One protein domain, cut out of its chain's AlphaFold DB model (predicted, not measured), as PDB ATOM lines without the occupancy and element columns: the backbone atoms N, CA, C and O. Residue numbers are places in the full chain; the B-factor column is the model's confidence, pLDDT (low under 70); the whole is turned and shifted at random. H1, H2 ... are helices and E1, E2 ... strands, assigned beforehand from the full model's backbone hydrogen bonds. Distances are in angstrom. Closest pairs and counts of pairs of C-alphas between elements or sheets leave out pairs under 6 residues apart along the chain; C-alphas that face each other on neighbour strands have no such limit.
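AT A GLANCE: This is residues 4 to 96 of the 104 residues of an uncharacterized protein of Prunus armeniaca (UniProt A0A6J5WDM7). With little regular structure, the printed part is an open, loosely wound chain: the small hairpin of E1 and E2 lies at one end, H1 lies near the middle of the whole, H2 and the loop of residues 12 to 43 lie away from the hairpin, and an arm through H3, residues 67 to 80, stands free on the way to the hairpin. The 93 printed residues include H1, H2, H3, E1 and E2 in that order, mixed in class, with 34 residues in these elements. The whole is loose, radius of gyration of the C-alphas 17.3 A, spanning 42 by 36 by 28 A.

IN THESE COORDINATES: E1, residues 84 to 88, is 13.0 A long; E2, residues 91 to 95, 11.9 A, ends at C-alpha 95 (238.438, 340.702, 211.223). H1, residues 4 to 11, 10.5 A, begins at C-alpha 4 (215.675, 343.071, 211.257). H2 is residues 44 to 55, 16.3 A; H3 is residues 70 to 73, 5.2 A.

HOW THE PARTS SIT: E1 and E2 form an antiparallel hairpin, 150 degrees between directions; N 86 and O 93, 2.9 A, are within hydrogen-bond range. H1 and H2 are apart from each other, H3 and both strands. In H1 and H2 every O i to N i+4 pair is within range; H3 is too short for one.

THE WHOLE: The farthest C-alphas, Leu 22 and His 96, are 44.2 A apart. The printed part has no cut. Links H1 to H2 and H2 to H3 are long. pLDDT is under 70 at residues 39 to 41, 75 to 76 and 78.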
ATOM      1  N   LEU A   4     215.722 343.257 209.806       83.75
ATOM      2  CA  LEU A   4     215.675 343.071 211.257       83.75
ATOM      3  C   LEU A   4     214.247 343.213 211.801       83.75
ATOM      4  O   LEU A   4     213.819 342.414 212.626       83.75
ATOM      5  N   GLU A   5     213.504 344.206 211.319       83.81
ATOM      6  CA  GLU A   5     212.110 344.423 211.713       83.81
ATOM      7  C   GLU A   5     211.227 343.231 211.318       83.81
ATOM      8  O   GLU A   5     210.505 342.697 212.158       83.81
ATOM      9  N   ALA A   6     211.361 342.745 210.079       87.31
ATOM     10  CA  ALA A   6     210.669 341.543 209.621       87.31
ATOM     11  C   ALA A   6     211.042 340.302 210.448       87.31
ATOM     12  O   ALA A   6     210.184 339.477 210.751       87.31
ATOM     13  N   TRP A   7     212.311 340.183 210.849       86.81
ATOM     14  CA  TRP A   7     212.769 339.082 211.689       86.81
ATOM     15  C   TRP A   7     212.131 339.119 213.085       86.81
ATOM     16  O   TRP A   7     211.701 338.080 213.579       86.81
ATOM     17  N   VAL A   8     212.011 340.295 213.709       86.25
ATOM     18  CA  VAL A   8     211.341 340.444 215.016       86.25
ATOM     19  C   VAL A   8     209.866 340.057 214.919       86.25
ATOM     20  O   VAL A   8     209.373 339.306 215.756       86.25
ATOM     21  N   TYR A   9     209.178 340.523 213.876       87.44
ATOM     22  CA  TYR A   9     207.772 340.208 213.601       87.44
ATOM     23  C   TYR A   9     207.498 338.716 213.451       87.44
ATOM     24  O   TYR A   9     206.443 338.233 213.853       87.44
ATOM     25  N   GLU A  10     208.459 337.983 212.911       87.88
ATOM     26  CA  GLU A  10     208.300 336.568 212.628       87.88
ATOM     27  C   GLU A  10     208.665 335.661 213.813       87.88
ATOM     28  O   GLU A  10     208.046 334.612 214.008       87.88
ATOM     29  N   HIS A  11     209.638 336.073 214.632       88.25
ATOM     30  CA  HIS A  11     210.262 335.192 215.626       88.25
ATOM     31  C   HIS A  11     210.013 335.583 217.085       88.25
ATOM     32  O   HIS A  11     210.236 334.750 217.963       88.25
ATOM     33  N   MET A  12     209.551 336.806 217.369       87.19
ATOM     34  CA  MET A  12     209.283 337.290 218.732       87.19
ATOM     35  C   MET A  12     207.785 337.499 218.955       87.19
ATOM     36  O   MET A  12     207.245 338.604 218.826       87.19
ATOM     37  N   HIS A  13     207.095 336.412 219.295       79.75
ATOM     38  CA  HIS A  13     205.639 336.411 219.388       79.75
ATOM     39  C   HIS A  13     205.182 337.237 220.598       79.75
ATOM     40  O   HIS A  13     205.736 337.142 221.688       79.75
ATOM     41  N   GLY A  14     204.159 338.077 220.417       78.12
ATOM     42  CA  GLY A  14     203.559 338.863 221.505       78.12
ATOM     43  C   GLY A  14     204.211 340.223 221.794       78.12
ATOM     44  O   GLY A  14     203.615 341.038 222.505       78.12
ATOM     45  N   VAL A  15     205.366 340.539 221.197       81.75
ATOM     46  CA  VAL A  15     205.968 341.885 221.296       81.75
ATOM     47  C   VAL A  15     205.214 342.867 220.407       81.75
ATOM     48  O   VAL A  15     204.737 343.914 220.867       81.75
ATOM     49  N   VAL A  16     205.055 342.487 219.140       80.12
ATOM     50  CA  VAL A  16     204.326 343.225 218.112       80.12
ATOM     51  C   VAL A  16     203.410 342.250 217.385       80.12
ATOM     52  O   VAL A  16     203.781 341.103 217.158       80.12
ATOM     53  N   VAL A  17     202.208 342.705 217.039       79.25
ATOM     54  CA  VAL A  17     201.309 341.983 216.134       79.25
ATOM     55  C   VAL A  17     201.303 342.771 214.828       79.25
ATOM     56  O   VAL A  17     200.647 343.813 214.771       79.25
ATOM     57  N   PRO A  18     202.121 342.373 213.841       82.06
ATOM     58  CA  PRO A  18     202.175 343.041 212.549       82.06
ATOM     59  C   PRO A  18     200.965 342.659 211.693       82.06
ATOM     60  O   PRO A  18     200.467 341.532 211.759       82.06
ATOM     61  N   ASP A  19     200.539 343.583 210.838       86.94
ATOM     62  CA  ASP A  19     199.660 343.235 209.727       86.94
ATOM     63  C   ASP A  19     200.464 342.435 208.694       86.94
ATOM     64  O   ASP A  19     201.639 342.721 208.441       86.94
ATOM     65  N   HIS A  20     199.841 341.419 208.105       88.00
ATOM     66  CA  HIS A  20     200.440 340.626 207.035       88.00
ATOM     67  C   HIS A  20     199.798 340.990 205.701       88.00
ATOM     68  O   HIS A  20     198.602 341.277 205.632       88.00
ATOM     69  N   ASP A  21     200.608 340.986 204.649       90.56
ATOM     70  CA  ASP A  21     200.138 341.156 203.285       90.56
ATOM     71  C   ASP A  21     199.443 339.865 202.833       90.56
ATOM     72  O   ASP A  21     200.027 338.779 202.875       90.56
ATOM     73  N   LEU A  22     198.171 339.982 202.449       91.19
ATOM     74  CA  LEU A  22     197.349 338.858 201.998       91.19
ATOM     75  C   LEU A  22     197.714 338.402 200.581       91.19
ATOM     76  O   LEU A  22     197.440 337.255 200.233       91.19
ATOM     77  N   ASP A  23     198.352 339.268 199.792       94.00
ATOM     78  CA  ASP A  23     198.799 338.971 198.429       94.00
ATOM     79  C   ASP A  23     200.240 338.422 198.399       94.00
ATOM     80  O   ASP A  23     200.811 338.197 197.327       94.00
ATOM     81  N   TYR A  24     200.844 338.193 199.574       92.94
ATOM     82  CA  TYR A  24     202.184 337.628 199.700       92.94
ATOM     83  C   TYR A  24     202.269 336.223 199.091       92.94
ATOM     84  O   TYR A  24     201.460 335.337 199.377       92.94
ATOM     85  N   LEU A  25     203.319 335.997 198.301       92.88
ATOM     86  CA  LEU A  25     203.661 334.683 197.763       92.88
ATOM     87  C   LEU A  25     204.967 334.191 198.394       92.88
ATOM     88  O   LEU A  25     205.944 334.930 198.421       92.88
ATOM     89  N   GLU A  26     205.038 332.915 198.787       87.56
ATOM     90  CA  GLU A  26     206.235 332.301 199.411       87.56
ATOM     91  C   GLU A  26     207.511 332.383 198.546       87.56
ATOM     92  O   GLU A  26     208.625 332.257 199.043       87.56
ATOM     93  N   VAL A  27     207.376 332.630 197.238       88.62
ATOM     94  CA  VAL A  27     208.517 332.863 196.332       88.62
ATOM     95  C   VAL A  27     209.151 334.251 196.500       88.62
ATOM     96  O   VAL A  27     210.241 334.504 195.990       88.62
ATOM     97  N   GLN A  28     208.460 335.175 197.167       89.00
ATOM     98  CA  GLN A  28     208.926 336.531 197.422       89.00
ATOM     99  C   GLN A  28     209.773 336.584 198.701       89.00
ATOM    100  O   GLN A  28     209.570 335.784 199.620       89.00
ATOM    101  N   PRO A  29     210.688 337.568 198.821       86.75
ATOM    102  CA  PRO A  29     211.445 337.781 200.047       86.75
ATOM    103  C   PRO A  29     210.537 337.821 201.280       86.75
ATOM    104  O   PRO A  29     209.557 338.561 201.302       86.75
ATOM    105  N   ARG A  30     210.896 337.072 202.327       85.19
ATOM    106  CA  ARG A  30     210.073 336.917 203.542       85.19
ATOM    107  C   ARG A  30     209.748 338.240 204.234       85.19
ATOM    108  O   ARG A  30     208.675 338.415 204.796       85.19
ATOM    109  N   ALA A  31     210.636 339.225 204.101       87.44
ATOM    110  CA  ALA A  31     210.409 340.587 204.568       87.44
ATOM    111  C   ALA A  31     209.306 341.350 203.806       87.44
ATOM    112  O   ALA A  31     209.004 342.467 204.187       87.44
ATOM    113  N   LEU A  32     208.713 340.821 202.737       89.75
ATOM    114  CA  LEU A  32     207.533 341.424 202.100       89.75
ATOM    115  C   LEU A  32     206.221 340.914 202.695       89.75
ATOM    116  O   LEU A  32     205.185 341.526 202.480       89.75
ATOM    117  N   ARG A  33     206.270 339.838 203.487       91.06
ATOM    118  CA  ARG A  33     205.090 339.259 204.128       91.06
ATOM    119  C   ARG A  33     204.416 340.211 205.112       91.06
ATOM    120  O   ARG A  33     203.210 340.110 205.312       91.06
ATOM    121  N   TRP A  34     205.173 341.097 205.756       91.00
ATOM    122  CA  TRP A  34     204.633 341.996 206.778       91.00
ATOM    123  C   TRP A  34     204.469 343.413 206.245       91.00
ATOM    124  O   TRP A  34     205.344 343.954 205.565       91.00
ATOM    125  N   ILE A  35     203.351 344.039 206.597       87.94
ATOM    126  CA  ILE A  35     203.062 345.420 206.240       87.94
ATOM    127  C   ILE A  35     203.748 346.312 207.283       87.94
ATOM    128  O   ILE A  35     203.399 346.255 208.466       87.94
ATOM    129  N   PRO A  36     204.731 347.147 206.890       80.19
ATOM    130  CA  PRO A  36     205.379 348.050 207.829       80.19
ATOM    131  C   PRO A  36     204.360 349.020 208.421       80.19
ATOM    132  O   PRO A  36     203.518 349.580 207.708       80.19
ATOM    133  N   ARG A  37     204.464 349.259 209.730       76.12
ATOM    134  CA  ARG A  37     203.598 350.230 210.394       76.12
ATOM    135  C   ARG A  37     203.898 351.628 209.836       76.12
ATOM    136  O   ARG A  37     205.053 352.019 209.679       76.12
ATOM    137  N   ARG A  38     202.840 352.357 209.470       70.19
ATOM    138  CA  ARG A  38     202.916 353.698 208.855       70.19
ATOM    139  C   ARG A  38     202.799 354.837 209.871       70.19
ATOM    140  O   ARG A  38     202.643 355.987 209.471       70.19
ATOM    141  N   ASP A  39     202.805 354.532 211.164       67.38
ATOM    142  CA  ASP A  39     202.660 355.533 212.211       67.38
ATOM    143  C   ASP A  39     203.867 356.476 212.259       67.38
ATOM    144  O   ASP A  39     205.029 356.091 212.167       67.38
ATOM    145  N   ASN A  40     203.543 357.756 212.395       54.62
ATOM    146  CA  ASN A  40     204.372 358.925 212.118       54.62
ATOM    147  C   ASN A  40     205.424 359.195 213.216       54.62
ATOM    148  O   ASN A  40     205.935 360.307 213.331       54.62
ATOM    149  N   GLY A  41     205.726 358.198 214.044       60.81
ATOM    150  CA  GLY A  41     206.650 358.304 215.161       60.81
ATOM    151  C   GLY A  41     206.276 357.345 216.280       60.81
ATOM    152  O   GLY A  41     205.163 357.377 216.798       60.81
ATOM    153  N   THR A  42     207.232 356.513 216.683       72.00
ATOM    154  CA  THR A  42     207.142 355.744 217.924       72.00
ATOM    155  C   THR A  42     207.254 356.720 219.093       72.00
ATOM    156  O   THR A  42     208.279 357.386 219.244       72.00
ATOM    157  N   THR A  43     206.208 356.847 219.910       84.06
ATOM    158  CA  THR A  43     206.270 357.716 221.093       84.06
ATOM    159  C   THR A  43     207.151 357.083 222.175       84.06
ATOM    160  O   THR A  43     207.388 355.875 222.172       84.06
ATOM    161  N   SER A  44     207.623 357.868 223.149       83.44
ATOM    162  CA  SER A  44     208.377 357.313 224.288       83.44
ATOM    163  C   SER A  44     207.575 356.266 225.073       83.44
ATOM    164  O   SER A  44     208.147 355.304 225.583       83.44
ATOM    165  N   VAL A  45     206.248 356.420 225.116       86.31
ATOM    166  CA  VAL A  45     205.317 355.468 225.732       86.31
ATOM    167  C   VAL A  45     205.297 354.152 224.955       86.31
ATOM    168  O   VAL A  45     205.351 353.081 225.561       86.31
ATOM    169  N   ASP A  46     205.289 354.212 223.623       84.00
ATOM    170  CA  ASP A  46     205.355 353.016 222.780       84.00
ATOM    171  C   ASP A  46     206.685 352.280 222.969       84.00
ATOM    172  O   ASP A  46     206.691 351.063 223.149       84.00
ATOM    173  N   VAL A  47     207.806 353.009 223.017       85.06
ATOM    174  CA  VAL A  47     209.129 352.417 223.286       85.06
ATOM    175  C   VAL A  47     209.143 351.695 224.635       85.06
ATOM    176  O   VAL A  47     209.587 350.549 224.707       85.06
ATOM    177  N   GLN A  48     208.626 352.321 225.698       89.62
ATOM    178  CA  GLN A  48     208.540 351.682 227.017       89.62
ATOM    179  C   GLN A  48     207.651 350.437 226.996       89.62
ATOM    180  O   GLN A  48     208.007 349.418 227.586       89.62
ATOM    181  N   LYS A  49     206.526 350.485 226.282       88.06
ATOM    182  CA  LYS A  49     205.618 349.345 226.135       88.06
ATOM    183  C   LYS A  49     206.284 348.174 225.410       88.06
ATOM    184  O   LYS A  49     206.171 347.038 225.866       88.06
ATOM    185  N   TYR A  50     206.987 348.427 224.305       85.81
ATOM    186  CA  TYR A  50     207.738 347.381 223.608       85.81
ATOM    187  C   TYR A  50     208.855 346.826 224.482       85.81
ATOM    188  O   TYR A  50     209.036 345.612 224.527       85.81
ATOM    189  N   ARG A  51     209.549 347.688 225.232       89.25
ATOM    190  CA  ARG A  51     210.593 347.261 226.161       89.25
ATOM    191  C   ARG A  51     210.049 346.335 227.247       89.25
ATOM    192  O   ARG A  51     210.607 345.267 227.438       89.25
ATOM    193  N   GLN A  52     208.928 346.680 227.878       91.75
ATOM    194  CA  GLN A  52     208.283 345.819 228.877       91.75
ATOM    195  C   GLN A  52     207.860 344.465 228.301       91.75
ATOM    196  O   GLN A  52     208.024 343.444 228.958       91.75
ATOM    197  N   ARG A  53     207.334 344.440 227.070       90.44
ATOM    198  CA  ARG A  53     206.985 343.183 226.391       90.44
ATOM    199  C   ARG A  53     208.214 342.340 226.071       90.44
ATOM    200  O   ARG A  53     208.158 341.129 226.230       90.44
ATOM    201  N   LEU A  54     209.304 342.978 225.647       88.06
ATOM    202  CA  LEU A  54     210.586 342.316 225.418       88.06
ATOM    203  C   LEU A  54     211.175 341.761 226.717       88.06
ATOM    204  O   LEU A  54     211.652 340.637 226.728       88.06
ATOM    205  N   ASP A  55     211.112 342.518 227.812       90.56
ATOM    206  CA  ASP A  55     211.627 342.085 229.115       90.56
ATOM    207  C   ASP A  55     210.760 340.974 229.745       90.56
ATOM    208  O   ASP A  55     211.246 340.214 230.580       90.56
ATOM    209  N   ALA A  56     209.489 340.862 229.346       91.12
ATOM    210  CA  ALA A  56     208.569 339.815 229.791       91.12
ATOM    211  C   ALA A  56     208.571 338.555 228.903       91.12
ATOM    212  O   ALA A  56     207.866 337.598 229.225       91.12
ATOM    213  N   LEU A  57     209.311 338.552 227.786       89.75
ATOM    214  CA  LEU A  57     209.419 337.385 226.912       89.75
ATOM    215  C   LEU A  57     210.181 336.263 227.613       89.75
ATOM    216  O   LEU A  57     211.317 336.436 228.057       89.75
ATOM    217  N   ASN A  58     209.579 335.082 227.624       89.50
ATOM    218  CA  ASN A  58     210.262 333.859 228.011       89.50
ATOM    219  C   ASN A  58     210.995 333.246 226.806       89.50
ATOM    220  O   ASN A  58     210.655 333.485 225.646       89.50
ATOM    221  N   ALA A  59     212.015 332.429 227.080       87.12
ATOM    222  CA  ALA A  59     212.844 331.824 226.038       87.12
ATOM    223  C   ALA A  59     212.064 330.888 225.095       87.12
ATOM    224  O   ALA A  59     212.449 330.736 223.941       87.12
ATOM    225  N   ASP A  60     210.974 330.283 225.560       88.38
ATOM    226  CA  ASP A  60     210.075 329.424 224.780       88.38
ATOM    227  C   ASP A  60     209.159 330.208 223.825       88.38
ATOM    228  O   ASP A  60     208.613 329.636 222.885       88.38
ATOM    229  N   GLN A  61     209.017 331.518 224.030       87.44
ATOM    230  CA  GLN A  61     208.209 332.408 223.189       87.44
ATOM    231  C   GLN A  61     209.005 333.022 222.025       87.44
ATOM    232  O   GLN A  61     208.451 333.777 221.221       87.44
ATOM    233  N   VAL A  62     210.302 332.709 221.933       86.81
ATOM    234  CA  VAL A  62     211.198 333.164 220.868       86.81
ATOM    235  C   VAL A  62     211.620 331.975 220.014       86.81
ATOM    236  O   VAL A  62     212.128 330.970 220.513       86.81
ATOM    237  N   ILE A  63     211.457 332.100 218.699       87.88
ATOM    238  CA  ILE A  63     211.978 331.114 217.747       87.88
ATOM    239  C   ILE A  63     213.468 331.397 217.527       87.88
ATOM    240  O   ILE A  63     213.843 332.267 216.743       87.88
ATOM    241  N   TRP A  64     214.329 330.653 218.224       83.25
ATOM    242  CA  TRP A  64     215.789 330.816 218.147       83.25
ATOM    243  C   TRP A  64     216.420 330.207 216.894       83.25
ATOM    244  O   TRP A  64     217.446 330.689 216.420       83.25
ATOM    245  N   GLU A  65     215.811 329.152 216.349       83.94
ATOM    246  CA  GLU A  65     216.317 328.429 215.179       83.94
ATOM    247  C   GLU A  65     215.303 328.454 214.024       83.94
ATOM    248  O   GLU A  65     214.756 327.414 213.652       83.94
ATOM    249  N   PRO A  66     215.021 329.628 213.438       75.88
ATOM    250  CA  PRO A  66     213.918 329.761 212.494       75.88
ATOM    251  C   PRO A  66     214.111 329.055 211.162       75.88
ATOM    252  O   PRO A  66     213.130 328.748 210.502       75.88
ATOM    253  N   TYR A  67     215.362 328.792 210.792       76.44
ATOM    254  CA  TYR A  67     215.718 328.155 209.526       76.44
ATOM    255  C   TYR A  67     216.182 326.709 209.715       76.44
ATOM    256  O   TYR A  67     216.940 326.180 208.903       76.44
ATOM    257  N   LYS A  68     215.836 326.075 210.844       81.31
ATOM    258  CA  LYS A  68     216.363 324.748 211.185       81.31
ATOM    259  C   LYS A  68     216.026 323.702 210.126       81.31
ATOM    260  O   LYS A  68     216.896 322.903 209.807       81.31
ATOM    261  N   PHE A  69     214.810 323.739 209.588       77.88
ATOM    262  CA  PHE A  69     214.330 322.792 208.580       77.88
ATOM    263  C   PHE A  69     214.787 323.176 207.169       77.88
ATOM    264  O   PHE A  69     215.101 322.332 206.332       77.88
ATOM    265  N   GLU A  70     214.886 324.473 206.910       76.25
ATOM    266  CA  GLU A  70     215.363 325.035 205.656       76.25
ATOM    267  C   GLU A  70     216.855 324.748 205.462       76.25
ATOM    268  O   GLU A  70     217.276 324.567 204.324       76.25
ATOM    269  N   ARG A  71     217.640 324.612 206.543       71.94
ATOM    270  CA  ARG A  71     219.046 324.165 206.484       71.94
ATOM    271  C   ARG A  71     219.216 322.795 205.827       71.94
ATOM    272  O   ARG A  71     220.249 322.563 205.210       71.94
ATOM    273  N   GLU A  72     218.231 321.903 205.930       74.69
ATOM    274  CA  GLU A  72     218.293 320.590 205.270       74.69
ATOM    275  C   GLU A  72     218.177 320.715 203.742       74.69
ATOM    276  O   GLU A  72     218.807 319.965 203.002       74.69
ATOM    277  N   HIS A  73     217.406 321.697 203.268       75.62
ATOM    278  CA  HIS A  73     217.166 321.959 201.844       75.62
ATOM    279  C   HIS A  73     218.172 322.957 201.247       75.62
ATOM    280  O   HIS A  73     218.443 322.945 200.045       75.62
ATOM    281  N   HIS A  74     218.745 323.806 202.098       73.75
ATOM    282  CA  HIS A  74     219.742 324.818 201.782       73.75
ATOM    283  C   HIS A  74     220.932 324.650 202.733       73.75
ATOM    284  O   HIS A  74     221.029 325.378 203.726       73.75
ATOM    285  N   PRO A  75     221.828 323.683 202.460       69.00
ATOM    286  CA  PRO A  75     222.964 323.418 203.325       69.00
ATOM    287  C   PRO A  75     223.861 324.654 203.389       69.00
ATOM    288  O   PRO A  75     224.494 325.047 202.407       69.00
ATOM    289  N   PHE A  76     223.905 325.271 204.564       66.62
ATOM    290  CA  PHE A  76     224.936 326.234 204.918       66.62
ATOM    291  C   PHE A  76     226.140 325.480 205.492       66.62
ATOM    292  O   PHE A  76     225.964 324.410 206.074       66.62
ATOM    293  N   PRO A  77     227.365 326.018 205.367       72.25
ATOM    294  CA  PRO A  77     228.501 325.490 206.109       72.25
ATOM    295  C   PRO A  77     228.197 325.528 207.614       72.25
ATOM    296  O   PRO A  77     227.791 326.576 208.117       72.25
ATOM    297  N   ASP A  78     228.436 324.425 208.332       67.69
ATOM    298  CA  ASP A  78     228.280 324.365 209.799       67.69
ATOM    299  C   ASP A  78     229.102 325.452 210.509       67.69
ATOM    300  O   ASP A  78     228.722 325.969 211.558       67.69
ATOM    301  N   VAL A  79     230.229 325.823 209.896       70.56
ATOM    302  CA  VAL A  79     231.072 326.945 210.291       70.56
ATOM    303  C   VAL A  79     231.396 327.761 209.046       70.56
ATOM    304  O   VAL A  79     231.975 327.251 208.088       70.56
ATOM    305  N   ALA A  80     231.049 329.046 209.073       70.25
ATOM    306  CA  ALA A  80     231.482 330.015 208.077       70.25
ATOM    307  C   ALA A  80     232.483 330.975 208.722       70.25
ATOM    308  O   ALA A  80     232.156 331.699 209.663       70.25
ATOM    309  N   PHE A  81     233.710 330.988 208.211       79.38
ATOM    310  CA  PHE A  81     234.706 331.971 208.607       79.38
ATOM    311  C   PHE A  81     234.550 333.212 207.733       79.38
ATOM    312  O   PHE A  81     234.681 333.146 206.511       79.38
ATOM    313  N   TYR A  82     234.253 334.347 208.357       80.06
ATOM    314  CA  TYR A  82     234.315 335.640 207.690       80.06
ATOM    315  C   TYR A  82     235.733 336.196 207.823       80.06
ATOM    316  O   TYR A  82     236.269 336.226 208.927       80.06
ATOM    317  N   SER A  83     236.311 336.662 206.719       83.50
ATOM    318  CA  SER A  83     237.539 337.461 206.710       83.50
ATOM    319  C   SER A  83     237.235 338.754 205.968       83.50
ATOM    320  O   SER A  83     236.887 338.724 204.787       83.50
ATOM    321  N   GLY A  84     237.317 339.891 206.649       87.12
ATOM    322  CA  GLY A  84     236.920 341.168 206.063       87.12
ATOM    323  C   GLY A  84     236.748 342.274 207.092       87.12
ATOM    324  O   GLY A  84     237.053 342.099 208.267       87.12
ATOM    325  N   MET A  85     236.280 343.435 206.647       90.38
ATOM    326  CA  MET A  85     236.110 344.598 207.516       90.38
ATOM    327  C   MET A  85     234.787 344.513 208.278       90.38
ATOM    328  O   MET A  85     233.716 344.565 207.675       90.38
ATOM    329  N   LEU A  86     234.855 344.447 209.606       88.25
ATOM    330  CA  LEU A  86     233.689 344.631 210.461       88.25
ATOM    331  C   LEU A  86     233.510 346.117 210.742       88.25
ATOM    332  O   LEU A  86     234.441 346.789 211.183       88.25
ATOM    333  N   ARG A  87     232.299 346.624 210.501       89.62
ATOM    334  CA  ARG A  87     231.911 347.983 210.873       89.62
ATOM    335  C   ARG A  87     230.948 347.942 212.050       89.62
ATOM    336  O   ARG A  87     229.860 347.385 211.934       89.62
ATOM    337  N   CYS A  88     231.321 348.596 213.142       84.19
ATOM    338  CA  CYS A  88     230.440 348.871 214.269       84.19
ATOM    339  C   CYS A  88     230.445 350.382 214.516       84.19
ATOM    340  O   CYS A  88     231.467 350.941 214.907       84.19
ATOM    341  N   CYS A  89     229.319 351.045 214.239       88.81
ATOM    342  CA  CYS A  89     229.212 352.508 214.261       88.81
ATOM    343  C   CYS A  89     230.291 353.174 213.377       88.81
ATOM    344  O   CYS A  89     230.252 353.073 212.140       88.81
ATOM    345  N   ASP A  90     231.255 353.818 214.028       91.44
ATOM    346  CA  ASP A  90     232.323 354.613 213.425       91.44
ATOM    347  C   ASP A  90     233.632 353.813 213.331       91.44
ATOM    348  O   ASP A  90     234.599 354.256 212.715       91.44
ATOM    349  N   VAL A  91     233.663 352.625 213.938       89.75
ATOM    350  CA  VAL A  91     234.823 351.739 213.990       89.75
ATOM    351  C   VAL A  91     234.759 350.770 212.818       89.75
ATOM    352  O   VAL A  91     233.747 350.097 212.613       89.75
ATOM    353  N   ILE A  92     235.845 350.698 212.049       92.56
ATOM    354  CA  ILE A  92     236.035 349.726 210.971       92.56
ATOM    355  C   ILE A  92     237.334 348.981 211.258       92.56
ATOM    356  O   ILE A  92     238.405 349.583 211.216       92.56
ATOM    357  N   GLU A  93     237.241 347.682 211.530       90.06
ATOM    358  CA  GLU A  93     238.402 346.849 211.847       90.06
ATOM    359  C   GLU A  93     238.461 345.590 210.972       90.06
ATOM    360  O   GLU A  93     237.431 344.956 210.723       90.06
ATOM    361  N   PRO A  94     239.662 345.194 210.510       88.56
ATOM    362  CA  PRO A  94     239.844 343.944 209.795       88.56
ATOM    363  C   PRO A  94     239.685 342.764 210.757       88.56
ATOM    364  O   PRO A  94     240.497 342.557 211.662       88.56
ATOM    365  N   TYR A  95     238.654 341.959 210.530       84.69
ATOM    366  CA  TYR A  95     238.438 340.702 211.223       84.69
ATOM    367  C   TYR A  95     239.126 339.559 210.484       84.69
ATOM    368  O   TYR A  95     238.938 339.364 209.279       84.69
ATOM    369  N   HIS A  96     239.913 338.803 211.245       80.19
ATOM    370  CA  HIS A  96     240.597 337.602 210.798       80.19
ATOM    371  C   HIS A  96     240.200 336.438 211.712       80.19
ATOM    372  O   HIS A  96     240.449 336.516 212.921       80.19
TER     373      HIS A  96